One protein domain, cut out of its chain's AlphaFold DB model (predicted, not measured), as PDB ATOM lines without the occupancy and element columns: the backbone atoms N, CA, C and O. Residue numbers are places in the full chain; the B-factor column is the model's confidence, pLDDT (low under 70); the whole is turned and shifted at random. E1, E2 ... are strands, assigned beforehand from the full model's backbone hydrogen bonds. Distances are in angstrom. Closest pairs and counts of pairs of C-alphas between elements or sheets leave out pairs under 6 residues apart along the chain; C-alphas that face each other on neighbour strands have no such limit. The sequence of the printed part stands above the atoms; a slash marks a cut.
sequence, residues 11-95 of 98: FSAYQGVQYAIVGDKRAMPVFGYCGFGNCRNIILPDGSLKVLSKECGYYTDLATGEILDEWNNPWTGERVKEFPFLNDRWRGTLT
ATOM      1  N   PHE A  11      31.432 -42.710  11.460       94.88
ATOM      2  CA  PHE A  11      31.663 -42.840  10.029       94.88
ATOM      3  C   PHE A  11      31.831 -41.449   9.436       94.88
ATOM      4  O   PHE A  11      31.153 -40.503   9.841       94.88
ATOM      5  N   SER A  12      32.767 -41.303   8.513       93.00
ATOM      6  CA  SER A  12      33.027 -40.036   7.840       93.00
ATOM      7  C   SER A  12      33.434 -40.286   6.403       93.00
ATOM      8  O   SER A  12      34.005 -41.327   6.084       93.00
ATOM      9  N   ALA A  13      33.128 -39.315   5.556       94.31
ATOM     10  CA  ALA A  13      33.507 -39.299   4.157       94.31
ATOM     11  C   ALA A  13      34.272 -38.012   3.849       94.31
ATOM     12  O   ALA A  13      34.122 -37.006   4.549       94.31
ATOM     13  N   TYR A  14      35.082 -38.063   2.803       92.94
ATOM     14  CA  TYR A  14      35.769 -36.913   2.237       92.94
ATOM     15  C   TYR A  14      35.553 -36.878   0.728       92.94
ATOM     16  O   TYR A  14      35.347 -37.905   0.079       92.94
ATOM     17  N   GLN A  15      35.617 -35.671   0.181       94.94
ATOM     18  CA  GLN A  15      35.612 -35.420  -1.249       94.94
ATOM     19  C   GLN A  15      36.418 -34.154  -1.523       94.94
ATOM     20  O   GLN A  15      36.356 -33.196  -0.749       94.94
ATOM     21  N   GLY A  16      37.167 -34.138  -2.618       96.25
ATOM     22  CA  GLY A  16      37.942 -32.980  -3.021       96.25
ATOM     23  C   GLY A  16      38.581 -33.147  -4.389       96.25
ATOM     24  O   GLY A  16      38.329 -34.109  -5.109       96.25
ATOM     25  N   VAL A  17      39.422 -32.176  -4.726       97.69
ATOM     26  CA  VAL A  17      40.235 -32.166  -5.939       97.69
ATOM     27  C   VAL A  17      41.694 -32.157  -5.523       97.69
ATOM     28  O   VAL A  17      42.102 -31.328  -4.705       97.69
ATOM     29  N   GLN A  18      42.480 -33.067  -6.091       95.88
ATOM     30  CA  GLN A  18      43.920 -33.065  -5.917       95.88
ATOM     31  C   GLN A  18      44.541 -32.064  -6.887       95.88
ATOM     32  O   GLN A  18      44.286 -32.095  -8.093       95.88
ATOM     33  N   TYR A  19      45.388 -31.190  -6.349       96.81
ATOM     34  CA  TYR A  19      46.173 -30.246  -7.132       96.81
ATOM     35  C   TYR A  19      47.646 -30.642  -7.116       96.81
ATOM     36  O   TYR A  19      48.152 -31.135  -6.105       96.81
ATOM     37  N   ALA A  20      48.335 -30.376  -8.221       95.88
ATOM     38  CA  ALA A  20      49.783 -30.467  -8.321       95.88
ATOM     39  C   ALA A  20      50.398 -29.091  -8.576       95.88
ATOM     40  O   ALA A  20      49.853 -28.271  -9.319       95.88
ATOM     41  N   ILE A  21      51.558 -28.864  -7.966       96.44
ATOM     42  CA  ILE A  21      52.410 -27.691  -8.157       96.44
ATOM     43  C   ILE A  21      53.784 -28.220  -8.566       96.44
ATOM     44  O   ILE A  21      54.370 -29.029  -7.851       96.44
ATOM     45  N   VAL A  22      54.284 -27.790  -9.725       93.50
ATOM     46  CA  VAL A  22      55.590 -28.208 -10.255       93.50
ATOM     47  C   VAL A  22      56.444 -26.968 -10.480       93.50
ATOM     48  O   VAL A  22      56.148 -26.168 -11.369       93.50
ATOM     49  N   GLY A  23      57.499 -26.820  -9.679       94.44
ATOM     50  CA  GLY A  23      58.330 -25.618  -9.673       94.44
ATOM     51  C   GLY A  23      57.545 -24.391  -9.206       94.44
ATOM     52  O   GLY A  23      56.866 -24.431  -8.183       94.44
ATOM     53  N   ASP A  24      57.628 -23.313  -9.975       95.81
ATOM     54  CA  ASP A  24      56.961 -22.024  -9.757       95.81
ATOM     55  C   ASP A  24      55.596 -21.907 -10.466       95.81
ATOM     56  O   ASP A  24      54.955 -20.853 -10.445       95.81
ATOM     57  N   LYS A  25      55.125 -22.989 -11.099       93.69
ATOM     58  CA  LYS A  25      53.850 -22.999 -11.825       93.69
ATOM     59  C   LYS A  25      52.659 -22.930 -10.870       93.69
ATOM     60  O   LYS A  25      52.679 -23.470  -9.766       93.69
ATOM     61  N   ARG A  26      51.563 -22.326 -11.339       95.56
ATOM     62  CA  ARG A  26      50.282 -22.308 -10.617       95.56
ATOM     63  C   ARG A  26      49.781 -23.734 -10.362       95.56
ATOM     64  O   ARG A  26      49.926 -24.602 -11.220       95.56
ATOM     65  N   ALA A  27      49.129 -23.933  -9.216       96.94
ATOM     66  CA  ALA A  27      48.438 -25.174  -8.889       96.94
ATOM     67  C   ALA A  27      47.458 -25.582 -10.000       96.94
ATOM     68  O   ALA A  27      46.599 -24.793 -10.404       96.94
ATOM     69  N   MET A  28      47.586 -26.821 -10.466       96.06
ATOM     70  CA  MET A  28      46.768 -27.412 -11.522       96.06
ATOM     71  C   MET A  28      45.921 -28.545 -10.931       96.06
ATOM     72  O   MET A  28      46.491 -29.387 -10.236       96.06
ATOM     73  N   PRO A  29      44.599 -28.586 -11.175       96.62
ATOM     74  CA  PRO A  29      43.777 -29.723 -10.772       96.62
ATOM     75  C   PRO A  29      44.158 -30.952 -11.605       96.62
ATOM     76  O   PRO A  29      44.364 -30.835 -12.812       96.62
ATOM     77  N   VAL A  30      44.265 -32.116 -10.964       95.94
ATOM     78  CA  VAL A  30      44.801 -33.336 -11.598       95.94
ATOM     79  C   VAL A  30      43.755 -34.445 -11.690       95.94
ATOM     80  O   VAL A  30      43.578 -35.036 -12.749       95.94
ATOM     81  N   PHE A  31      43.050 -34.701 -10.591       96.75
ATOM     82  CA  PHE A  31      41.935 -35.643 -10.478       96.75
ATOM     83  C   PHE A  31      41.107 -35.286  -9.240       96.75
ATOM     84  O   PHE A  31      41.571 -34.566  -8.346       96.75
ATOM     85  N   GLY A  32      39.869 -35.761  -9.184       97.44
ATOM     86  CA  GLY A  32      39.083 -35.744  -7.959       97.44
ATOM     87  C   GLY A  32      39.499 -36.877  -7.023       97.44
ATOM     88  O   GLY A  32      40.152 -37.841  -7.421       97.44
ATOM     89  N   TYR A  33      39.147 -36.743  -5.754       96.62
ATOM     90  CA  TYR A  33      39.458 -37.713  -4.715       96.62
ATOM     91  C   TYR A  33      38.275 -37.825  -3.766       96.62
ATOM     92  O   TYR A  33      37.768 -36.811  -3.278       96.62
ATOM     93  N   CYS A  34      37.821 -39.045  -3.502       96.44
ATOM     94  CA  CYS A  34      36.721 -39.298  -2.584       96.44
ATOM     95  C   CYS A  34      36.930 -40.596  -1.815       96.44
ATOM     96  O   CYS A  34      37.690 -41.472  -2.222       96.44
ATOM     97  N   GLY A  35      36.263 -40.726  -0.679       96.00
ATOM     98  CA  GLY A  35      36.397 -41.919   0.134       96.00
ATOM     99  C   GLY A  35      35.715 -41.783   1.473       96.00
ATOM    100  O   GLY A  35      35.051 -40.786   1.773       96.00
ATOM    101  N   PHE A  36      35.847 -42.830   2.271       95.88
ATOM    102  CA  PHE A  36      35.176 -42.930   3.551       95.88
ATOM    103  C   PHE A  36      35.917 -43.869   4.490       95.88
ATOM    104  O   PHE A  36      36.741 -44.694   4.096       95.88
ATOM    105  N   GLY A  37      35.606 -43.735   5.768       95.31
ATOM    106  CA  GLY A  37      36.195 -44.556   6.804       95.31
ATOM    107  C   GLY A  37      35.417 -44.483   8.101       95.31
ATOM    108  O   GLY A  37      34.406 -43.783   8.230       95.31
ATOM    109  N   ASN A  38      35.919 -45.221   9.081       95.31
ATOM    110  CA  ASN A  38      35.453 -45.139  10.451       95.31
ATOM    111  C   ASN A  38      36.637 -44.893  11.369       95.31
ATOM    112  O   ASN A  38      37.624 -45.607  11.258       95.31
ATOM    113  N   CYS A  39      36.510 -43.998  12.343       95.50
ATOM    114  CA  CYS A  39      37.576 -43.775  13.314       95.50
ATOM    115  C   CYS A  39      37.026 -43.652  14.735       95.50
ATOM    116  O   CYS A  39      36.060 -42.932  15.009       95.50
ATOM    117  N   ARG A  40      37.670 -44.375  15.652       95.31
ATOM    118  CA  ARG A  40      37.505 -44.246  17.098       95.31
ATOM    119  C   ARG A  40      38.880 -44.248  17.742       95.31
ATOM    120  O   ARG A  40      39.719 -45.073  17.400       95.31
ATOM    121  N   ASN A  41      39.070 -43.381  18.720       95.69
ATOM    122  CA  ASN A  41      40.286 -43.312  19.508       95.69
ATOM    123  C   ASN A  41      39.979 -43.639  20.970       95.69
ATOM    124  O   ASN A  41      38.892 -43.340  21.468       95.69
ATOM    125  N   ILE A  42      40.929 -44.280  21.645       95.88
ATOM    126  CA  ILE A  42      40.832 -44.643  23.060       95.88
ATOM    127  C   ILE A  42      42.044 -44.061  23.773       95.88
ATOM    128  O   ILE A  42      43.173 -44.376  23.407       95.88
ATOM    129  N   ILE A  43      41.803 -43.240  24.794       95.50
ATOM    130  CA  ILE A  43      42.853 -42.809  25.720       95.50
ATOM    131  C   ILE A  43      43.148 -43.990  26.648       95.50
ATOM    132  O   ILE A  43      42.236 -44.525  27.285       95.50
ATOM    133  N   LEU A  44      44.398 -44.434  26.666       95.50
ATOM    134  CA  LEU A  44      44.879 -45.522  27.509       95.50
ATOM    135  C   LEU A  44      45.259 -45.001  28.912       95.50
ATOM    136  O   LEU A  44      45.408 -43.793  29.095       95.50
ATOM    137  N   PRO A  45      45.412 -45.884  29.922       95.69
ATOM    138  CA  PRO A  45      45.735 -45.466  31.292       95.69
ATOM    139  C   PRO A  45      47.052 -44.691  31.432       95.69
ATOM    140  O   PRO A  45      47.187 -43.888  32.348       95.69
ATOM    141  N   ASP A  46      48.004 -44.919  30.527       94.25
ATOM    142  CA  ASP A  46      49.287 -44.210  30.449       94.25
ATOM    143  C   ASP A  46      49.193 -42.858  29.712       94.25
ATOM    144  O   ASP A  46      50.201 -42.185  29.513       94.25
ATOM    145  N   GLY A  47      47.988 -42.456  29.296       93.25
ATOM    146  CA  GLY A  47      47.725 -41.221  28.560       93.25
ATOM    147  C   GLY A  47      47.955 -41.316  27.050       93.25
ATOM    148  O   GLY A  47      47.635 -40.364  26.337       93.25
ATOM    149  N   SER A  48      48.456 -42.443  26.537       95.25
ATOM    150  CA  SER A  48      48.633 -42.640  25.097       95.25
ATOM    151  C   SER A  48      47.293 -42.823  24.372       95.25
ATOM    152  O   SER A  48      46.277 -43.200  24.964       95.25
ATOM    153  N   LEU A  49      47.265 -42.542  23.065       94.94
ATOM    154  CA  LEU A  49      46.053 -42.617  22.252       94.94
ATOM    155  C   LEU A  49      46.099 -43.819  21.308       94.94
ATOM    156  O   LEU A  49      46.845 -43.834  20.330       94.94
ATOM    157  N   LYS A  50      45.241 -44.810  21.547       95.44
ATOM    158  CA  LYS A  50      45.054 -45.941  20.638       95.44
ATOM    159  C   LYS A  50      44.064 -45.585  19.532       95.44
ATOM    160  O   LYS A  50      42.886 -45.351  19.806       95.44
ATOM    161  N   VAL A  51      44.523 -45.626  18.287       95.31
ATOM    162  CA  VAL A  51      43.718 -45.382  17.084       95.31
ATOM    163  C   VAL A  51      43.113 -46.694  16.587       95.31
ATOM    164  O   VAL A  51      43.819 -47.675  16.333       95.31
ATOM    165  N   LEU A  52      41.791 -46.715  16.431       94.88
ATOM    166  CA  LEU A  52      41.025 -47.818  15.860       94.88
ATOM    167  C   LEU A  52      40.303 -47.320  14.610       94.88
ATOM    168  O   LEU A  52      39.170 -46.833  14.684       94.88
ATOM    169  N   SER A  53      40.959 -47.453  13.462       94.88
ATOM    170  CA  SER A  53      40.424 -46.923  12.219       94.88
ATOM    171  C   SER A  53      40.654 -47.837  11.020       94.88
ATOM    172  O   SER A  53      41.449 -48.786  11.067       94.88
ATOM    173  N   LYS A  54      39.862 -47.574   9.982       94.94
ATOM    174  CA  LYS A  54      39.939 -48.144   8.637       94.94
ATOM    175  C   LYS A  54      39.399 -47.109   7.660       94.94
ATOM    176  O   LYS A  54      38.445 -46.400   7.988       94.94
ATOM    177  N   GLU A  55      39.960 -47.066   6.468       95.38
ATOM    178  CA  GLU A  55      39.531 -46.138   5.424       95.38
ATOM    179  C   GLU A  55      39.807 -46.711   4.039       95.38
ATOM    180  O   GLU A  55      40.690 -47.553   3.859       95.38
ATOM    181  N   CYS A  56      39.055 -46.233   3.062       96.25
ATOM    182  CA  CYS A  56      39.356 -46.420   1.656       96.25
ATOM    183  C   CYS A  56      39.158 -45.111   0.903       96.25
ATOM    184  O   CYS A  56      38.468 -44.203   1.381       96.25
ATOM    185  N   GLY A  57      39.745 -45.039  -0.285       96.69
ATOM    186  CA  GLY A  57      39.527 -43.930  -1.194       96.69
ATOM    187  C   GLY A  57      39.750 -44.295  -2.647       96.69
ATOM    188  O   GLY A  57      40.383 -45.300  -2.983       96.69
ATOM    189  N   TYR A  58      39.188 -43.441  -3.485       97.62
ATOM    190  CA  TYR A  58      39.084 -43.561  -4.924       97.62
ATOM    191  C   TYR A  58      39.499 -42.238  -5.561       97.62
ATOM    192  O   TYR A  58      39.292 -41.158  -4.996       97.62
ATOM    193  N   TYR A  59      40.051 -42.334  -6.763       97.56
ATOM    194  CA  TYR A  59      40.349 -41.189  -7.613       97.56
ATOM    195  C   TYR A  59      39.256 -41.068  -8.664       97.56
ATOM    196  O   TYR A  59      38.743 -42.084  -9.134       97.56
ATOM    197  N   THR A  60      38.875 -39.843  -9.007       97.69
ATOM    198  CA  THR A  60      37.764 -39.590  -9.925       97.69
ATOM    199  C   THR A  60      38.165 -38.671 -11.065       97.69
ATOM    200  O   THR A  60      39.022 -37.797 -10.908       97.69
ATOM    201  N   ASP A  61      37.508 -38.821 -12.209       96.75
ATOM    202  CA  ASP A  61      37.628 -37.871 -13.308       96.75
ATOM    203  C   ASP A  61      37.140 -36.478 -12.870       96.75
ATOM    204  O   ASP A  61      36.184 -36.347 -12.100       96.75
ATOM    205  N   LEU A  62      37.816 -35.423 -13.333       95.12
ATOM    206  CA  LEU A  62      37.490 -34.047 -12.942       95.12
ATOM    207  C   LEU A  62      36.191 -33.536 -13.568       95.12
ATOM    208  O   LEU A  62      35.534 -32.684 -12.971       95.12
ATOM    209  N   ALA A  63      35.858 -33.994 -14.773       94.50
ATOM    210  CA  ALA A  63      34.691 -33.529 -15.508       94.50
ATOM    211  C   ALA A  63      33.439 -34.325 -15.126       94.50
ATOM    212  O   ALA A  63      32.377 -33.728 -14.946       94.50
ATOM    213  N   THR A  64      33.557 -35.649 -14.994       96.12
ATOM    214  CA  THR A  64      32.406 -36.534 -14.749       96.12
ATOM    215  C   THR A  64      32.223 -36.899 -13.277       96.12
ATOM    216  O   THR A  64      31.101 -37.175 -12.857       96.12
ATOM    217  N   GLY A  65      33.295 -36.894 -12.478       95.25
ATOM    218  CA  GLY A  65      33.272 -37.397 -11.102       95.25
ATOM    219  C   GLY A  65      33.211 -38.927 -10.992       95.25
ATOM    220  O   GLY A  65      33.084 -39.447  -9.883       95.25
ATOM    221  N   GLU A  66      33.308 -39.654 -12.108       97.00
ATOM    222  CA  GLU A  66      33.348 -41.118 -12.119       97.00
ATOM    223  C   GLU A  66      34.685 -41.637 -11.582       97.00
ATOM    224  O   GLU A  66      35.723 -41.002 -11.769       97.00
ATOM    225  N   ILE A  67      34.665 -42.794 -10.914       97.12
ATOM    226  CA  ILE A  67      35.881 -43.445 -10.412       97.12
ATOM    227  C   ILE A  67      36.760 -43.857 -11.596       97.12
ATOM    228  O   ILE A  67      36.280 -44.458 -12.554       97.12
ATOM    229  N   LEU A  68      38.050 -43.543 -11.509       96.94
ATOM    230  CA  LEU A  68      39.038 -43.870 -12.528       96.94
ATOM    231  C   LEU A  68      39.508 -45.322 -12.391       96.94
ATOM    232  O   LEU A  68      39.968 -45.731 -11.325       96.94
ATOM    233  N   ASP A  69      39.478 -46.063 -13.497       96.62
ATOM    234  CA  ASP A  69      40.222 -47.324 -13.643       96.62
ATOM    235  C   ASP A  69      41.667 -47.080 -14.112       96.62
ATOM    236  O   ASP A  69      42.587 -47.843 -13.804       96.62
ATOM    237  N   GLU A  70      41.874 -46.005 -14.874       96.75
ATOM    238  CA  GLU A  70      43.152 -45.611 -15.458       96.75
ATOM    239  C   GLU A  70      43.245 -44.081 -15.504       96.75
ATOM    240  O   GLU A  70      42.245 -43.392 -15.714       96.75
ATOM    241  N   TRP A  71      44.455 -43.551 -15.360       95.62
ATOM    242  CA  TRP A  71      44.735 -42.120 -15.342       95.62
ATOM    243  C   TRP A  71      45.768 -41.757 -16.403       95.62
ATOM    244  O   TRP A  71      46.742 -42.476 -16.632       95.62
ATOM    245  N   ASN A  72      45.548 -40.621 -17.062       95.06
ATOM    246  CA  ASN A  72      46.483 -40.068 -18.032       95.06
ATOM    247  C   ASN A  72      47.394 -39.068 -17.320       95.06
ATOM    248  O   ASN A  72      46.942 -38.001 -16.902       95.06
ATOM    249  N   ASN A  73      48.677 -39.397 -17.200       93.69
ATOM    250  CA  ASN A  73      49.655 -38.534 -16.557       93.69
ATOM    251  C   ASN A  73      49.944 -37.308 -17.453       93.69
ATOM    252  O   ASN A  73      50.503 -37.468 -18.542       93.69
ATOM    253  N   PRO A  74      49.629 -36.073 -17.016       92.19
ATOM    254  CA  PRO A  74      49.773 -34.881 -17.853       92.19
ATOM    255  C   PRO A  74      51.232 -34.457 -18.083       92.19
ATOM    256  O   PRO A  74      51.489 -33.594 -18.919       92.19
ATOM    257  N   TRP A  75      52.189 -35.026 -17.346       92.94
ATOM    258  CA  TRP A  75      53.612 -34.709 -17.476       92.94
ATOM    259  C   TRP A  75      54.365 -35.693 -18.365       92.94
ATOM    260  O   TRP A  75      55.266 -35.274 -19.086       92.94
ATOM    261  N   THR A  76      54.017 -36.981 -18.317       94.94
ATOM    262  CA  THR A  76      54.688 -38.022 -19.118       94.94
ATOM    263  C   THR A  76      53.894 -38.429 -20.356       94.94
ATOM    264  O   THR A  76      54.466 -38.985 -21.288       94.94
ATOM    265  N   GLY A  77      52.585 -38.155 -20.385       95.94
ATOM    266  CA  GLY A  77      51.669 -38.635 -21.422       95.94
ATOM    267  C   GLY A  77      51.319 -40.121 -21.300       95.94
ATOM    268  O   GLY A  77      50.574 -40.641 -22.126       95.94
ATOM    269  N   GLU A  78      51.840 -40.814 -20.285       97.75
ATOM    270  CA  GLU A  78      51.555 -42.228 -20.060       97.75
ATOM    271  C   GLU A  78      50.163 -42.424 -19.462       97.75
ATOM    272  O   GLU A  78      49.723 -41.670 -18.590       97.75
ATOM    273  N   ARG A  79      49.492 -43.489 -19.906       97.06
ATOM    274  CA  ARG A  79      48.262 -43.979 -19.293       97.06
ATOM    275  C   ARG A  79      48.612 -45.083 -18.307       97.06
ATOM    276  O   ARG A  79      49.169 -46.107 -18.701       97.06
ATOM    277  N   VAL A  80      48.305 -44.862 -17.036       96.25
ATOM    278  CA  VAL A  80      48.630 -45.781 -15.943       96.25
ATOM    279  C   VAL A  80      47.363 -46.338 -15.320       96.25
ATOM    280  O   VAL A  80      46.326 -45.679 -15.296       96.25
ATOM    281  N   LYS A  81      47.447 -47.566 -14.811       97.00
ATOM    282  CA  LYS A  81      46.362 -48.160 -14.035       97.00
ATOM    283  C   LYS A  81      46.229 -47.442 -12.699       97.00
ATOM    284  O   LYS A  81      47.228 -47.271 -12.000       97.00
ATOM    285  N   GLU A  82      44.998 -47.103 -12.338       94.69
ATOM    286  CA  GLU A  82      44.694 -46.546 -11.029       94.69
ATOM    287  C   GLU A  82      44.474 -47.634  -9.982       94.69
ATOM    288  O   GLU A  82      43.996 -48.741 -10.258       94.69
ATOM    289  N   PHE A  83      44.855 -47.306  -8.750       93.88
ATOM    290  CA  PHE A  83      44.749 -48.208  -7.612       93.88
ATOM    291  C   PHE A  83      44.043 -47.492  -6.463       93.88
ATOM    292  O   PHE A  83      44.681 -46.733  -5.727       93.88
ATOM    293  N   PRO A  84      42.737 -47.750  -6.266       93.81
ATOM    294  CA  PRO A  84      42.057 -47.361  -5.042       93.81
ATOM    295  C   PRO A  84      42.817 -47.915  -3.843       93.81
ATOM    296  O   PRO A  84      43.292 -49.057  -3.870       93.81
ATOM    297  N   PHE A  85      42.920 -47.132  -2.776       93.00
ATOM    298  CA  PHE A  85      43.581 -47.614  -1.573       93.00
ATOM    299  C   PHE A  85      42.551 -48.119  -0.569       93.00
ATOM    300  O   PHE A  85      41.468 -47.555  -0.395       93.00
ATOM    301  N   LEU A  86      42.930 -49.187   0.123       94.06
ATOM    302  CA  LEU A  86      42.242 -49.689   1.298       94.06
ATOM    303  C   LEU A  86      43.254 -49.750   2.430       94.06
ATOM    304  O   LEU A  86      44.125 -50.622   2.466       94.06
ATOM    305  N   ASN A  87      43.107 -48.847   3.387       93.25
ATOM    306  CA  ASN A  87      43.806 -48.946   4.647       93.25
ATOM    307  C   ASN A  87      42.932 -49.707   5.645       93.25
ATOM    308  O   ASN A  87      42.234 -49.134   6.485       93.25
ATOM    309  N   ASP A  88      42.976 -51.035   5.557       92.00
ATOM    310  CA  ASP A  88      42.205 -51.907   6.448       92.00
ATOM    311  C   ASP A  88      42.712 -51.862   7.905       92.00
ATOM    312  O   ASP A  88      42.057 -52.350   8.833       92.00
ATOM    313  N   ARG A  89      43.892 -51.291   8.161       89.00
ATOM    314  CA  ARG A  89      44.468 -51.216   9.507       89.00
ATOM    315  C   ARG A  89      45.153 -49.881   9.750       89.00
ATOM    316  O   ARG A  89      46.296 -49.859  10.198       89.00
ATOM    317  N   TRP A  90      44.419 -48.785   9.568       88.31
ATOM    318  CA  TRP A  90      44.869 -47.491  10.068       88.31
ATOM    319  C   TRP A  90      44.775 -47.473  11.599       88.31
ATOM    320  O   TRP A  90      43.770 -47.098  12.208       88.31
ATOM    321  N   ARG A  91      45.794 -48.035  12.241       90.44
ATOM    322  CA  ARG A  91      45.831 -48.307  13.676       90.44
ATOM    323  C   ARG A  91      47.232 -48.058  14.188       90.44
ATOM    324  O   ARG A  91      48.210 -48.365  13.518       90.44
ATOM    325  N   GLY A  92      47.304 -47.567  15.409       92.19
ATOM    326  CA  GLY A  92      48.557 -47.304  16.091       92.19
ATOM    327  C   GLY A  92      48.292 -46.820  17.502       92.19
ATOM    328  O   GLY A  92      47.138 -46.610  17.891       92.19
ATOM    329  N   THR A  93      49.368 -46.644  18.249       94.75
ATOM    330  CA  THR A  93      49.348 -45.948  19.529       94.75
ATOM    331  C   THR A  93      50.177 -44.691  19.347       94.75
ATOM    332  O   THR A  93      51.347 -44.781  18.994       94.75
ATOM    333  N   LEU A  94      49.556 -43.532  19.535       93.06
ATOM    334  CA  LEU A  94      50.245 -42.250  19.543       93.06
ATOM    335  C   LEU A  94      50.664 -41.952  20.981       93.06
ATOM    336  O   LEU A  94      49.825 -41.955  21.887       93.06
ATOM    337  N   THR A  95      51.954 -41.717  21.181       91.19
ATOM    338  CA  THR A  95      52.520 -41.242  22.444       91.19
ATOM    339  C   THR A  95      52.849 -39.756  22.320       91.19
ATOM    340  O   THR A  95      52.711 -39.151  21.257       91.19
TER     341      THR A  95
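What this domain is: This is residues 11 to 95 of the 98 residues of an uncharacterized protein of Niveispirillum lacus (UniProt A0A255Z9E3). A long, narrow, bowed strip of a single sheet, with both ends turned to the same side: the bent strands E2 and E3 form its long middle, E1 lies along one edge, and the short strands E6 and E7 follow one another along the other edge. A small separate hairpin, E4 and E5, lies near the end where E3 finishes, and no second layer covers the strip. The printed part has 85 residues with seven named strands, E1 to E7 in chain order, and no named helix; the class is all strand. The larger sheet is branched, twisted and antiparallel in its neighbour pairs, and the sheet of E4 and E5 is antiparallel too. The whole is loose, with a radius of gyration of the C-alphas of 17.1 A, and elongated, spanning 53 by 30 by 19 A.

Where its parts are: E2, residues 28 to 43, is the longest strand and measures 40.5 A from first to last C-alpha; it bends by 75 degrees at residue 31. E3, residues 49 to 60, measures 33.4 A and bends by 55 degrees at residue 52. E1, residues 11 to 20, measures 28.6 A and begins with C-alpha 11 at (31.663, -42.840, 10.029). E6 is residues 85 to 87, 6.4 A, and E7 is residues 91 to 94, 9.5 A, ending with C-alpha 94 at (50.245, -42.250, 19.543). E4, residues 70 to 72, and E5, residues 79 to 81, measure 7.0 A each; C-alpha 70 is at (43.152, -45.611, -15.458).

How they stand to each other: E1, E2 and E3 form a meander, each strand the antiparallel neighbour of the one before. In the hairpin of E2 and E3, directions 159 degrees apart, N 34 and O 58 are 3.0 A apart and N 50 and O 42 are 2.8 A apart, within hydrogen-bond range. E1 lies on the other side of E2 from E3; this hairpin of E1 and E2 has N 16 and O 33 at 2.8 A. On the other side of E3 from E2, the pairing is staggered. E6 pairs with residues 55 to 57 of E3, with N 87 and O 55 at 2.8 A; E7 pairs with residues 49 to 52, with N 51 and O 92 at 2.8 A. E1, E6 and E7 are edge strands. The hairpin of E4 and E5 has N 71 and O 80 at 2.8 A; E4 is apart from E3, and E5 is apart from E6.

The domain as a whole: The C-alphas of Pro 45 and Gly 77, the two farthest apart, are 53.5 A from each other. The printed part has no cut and no long link; the links E2 to E3, E5 to E6 and E6 to E7 are tight. The mean pLDDT of the printed part is 95.1, and no printed residue is under 70.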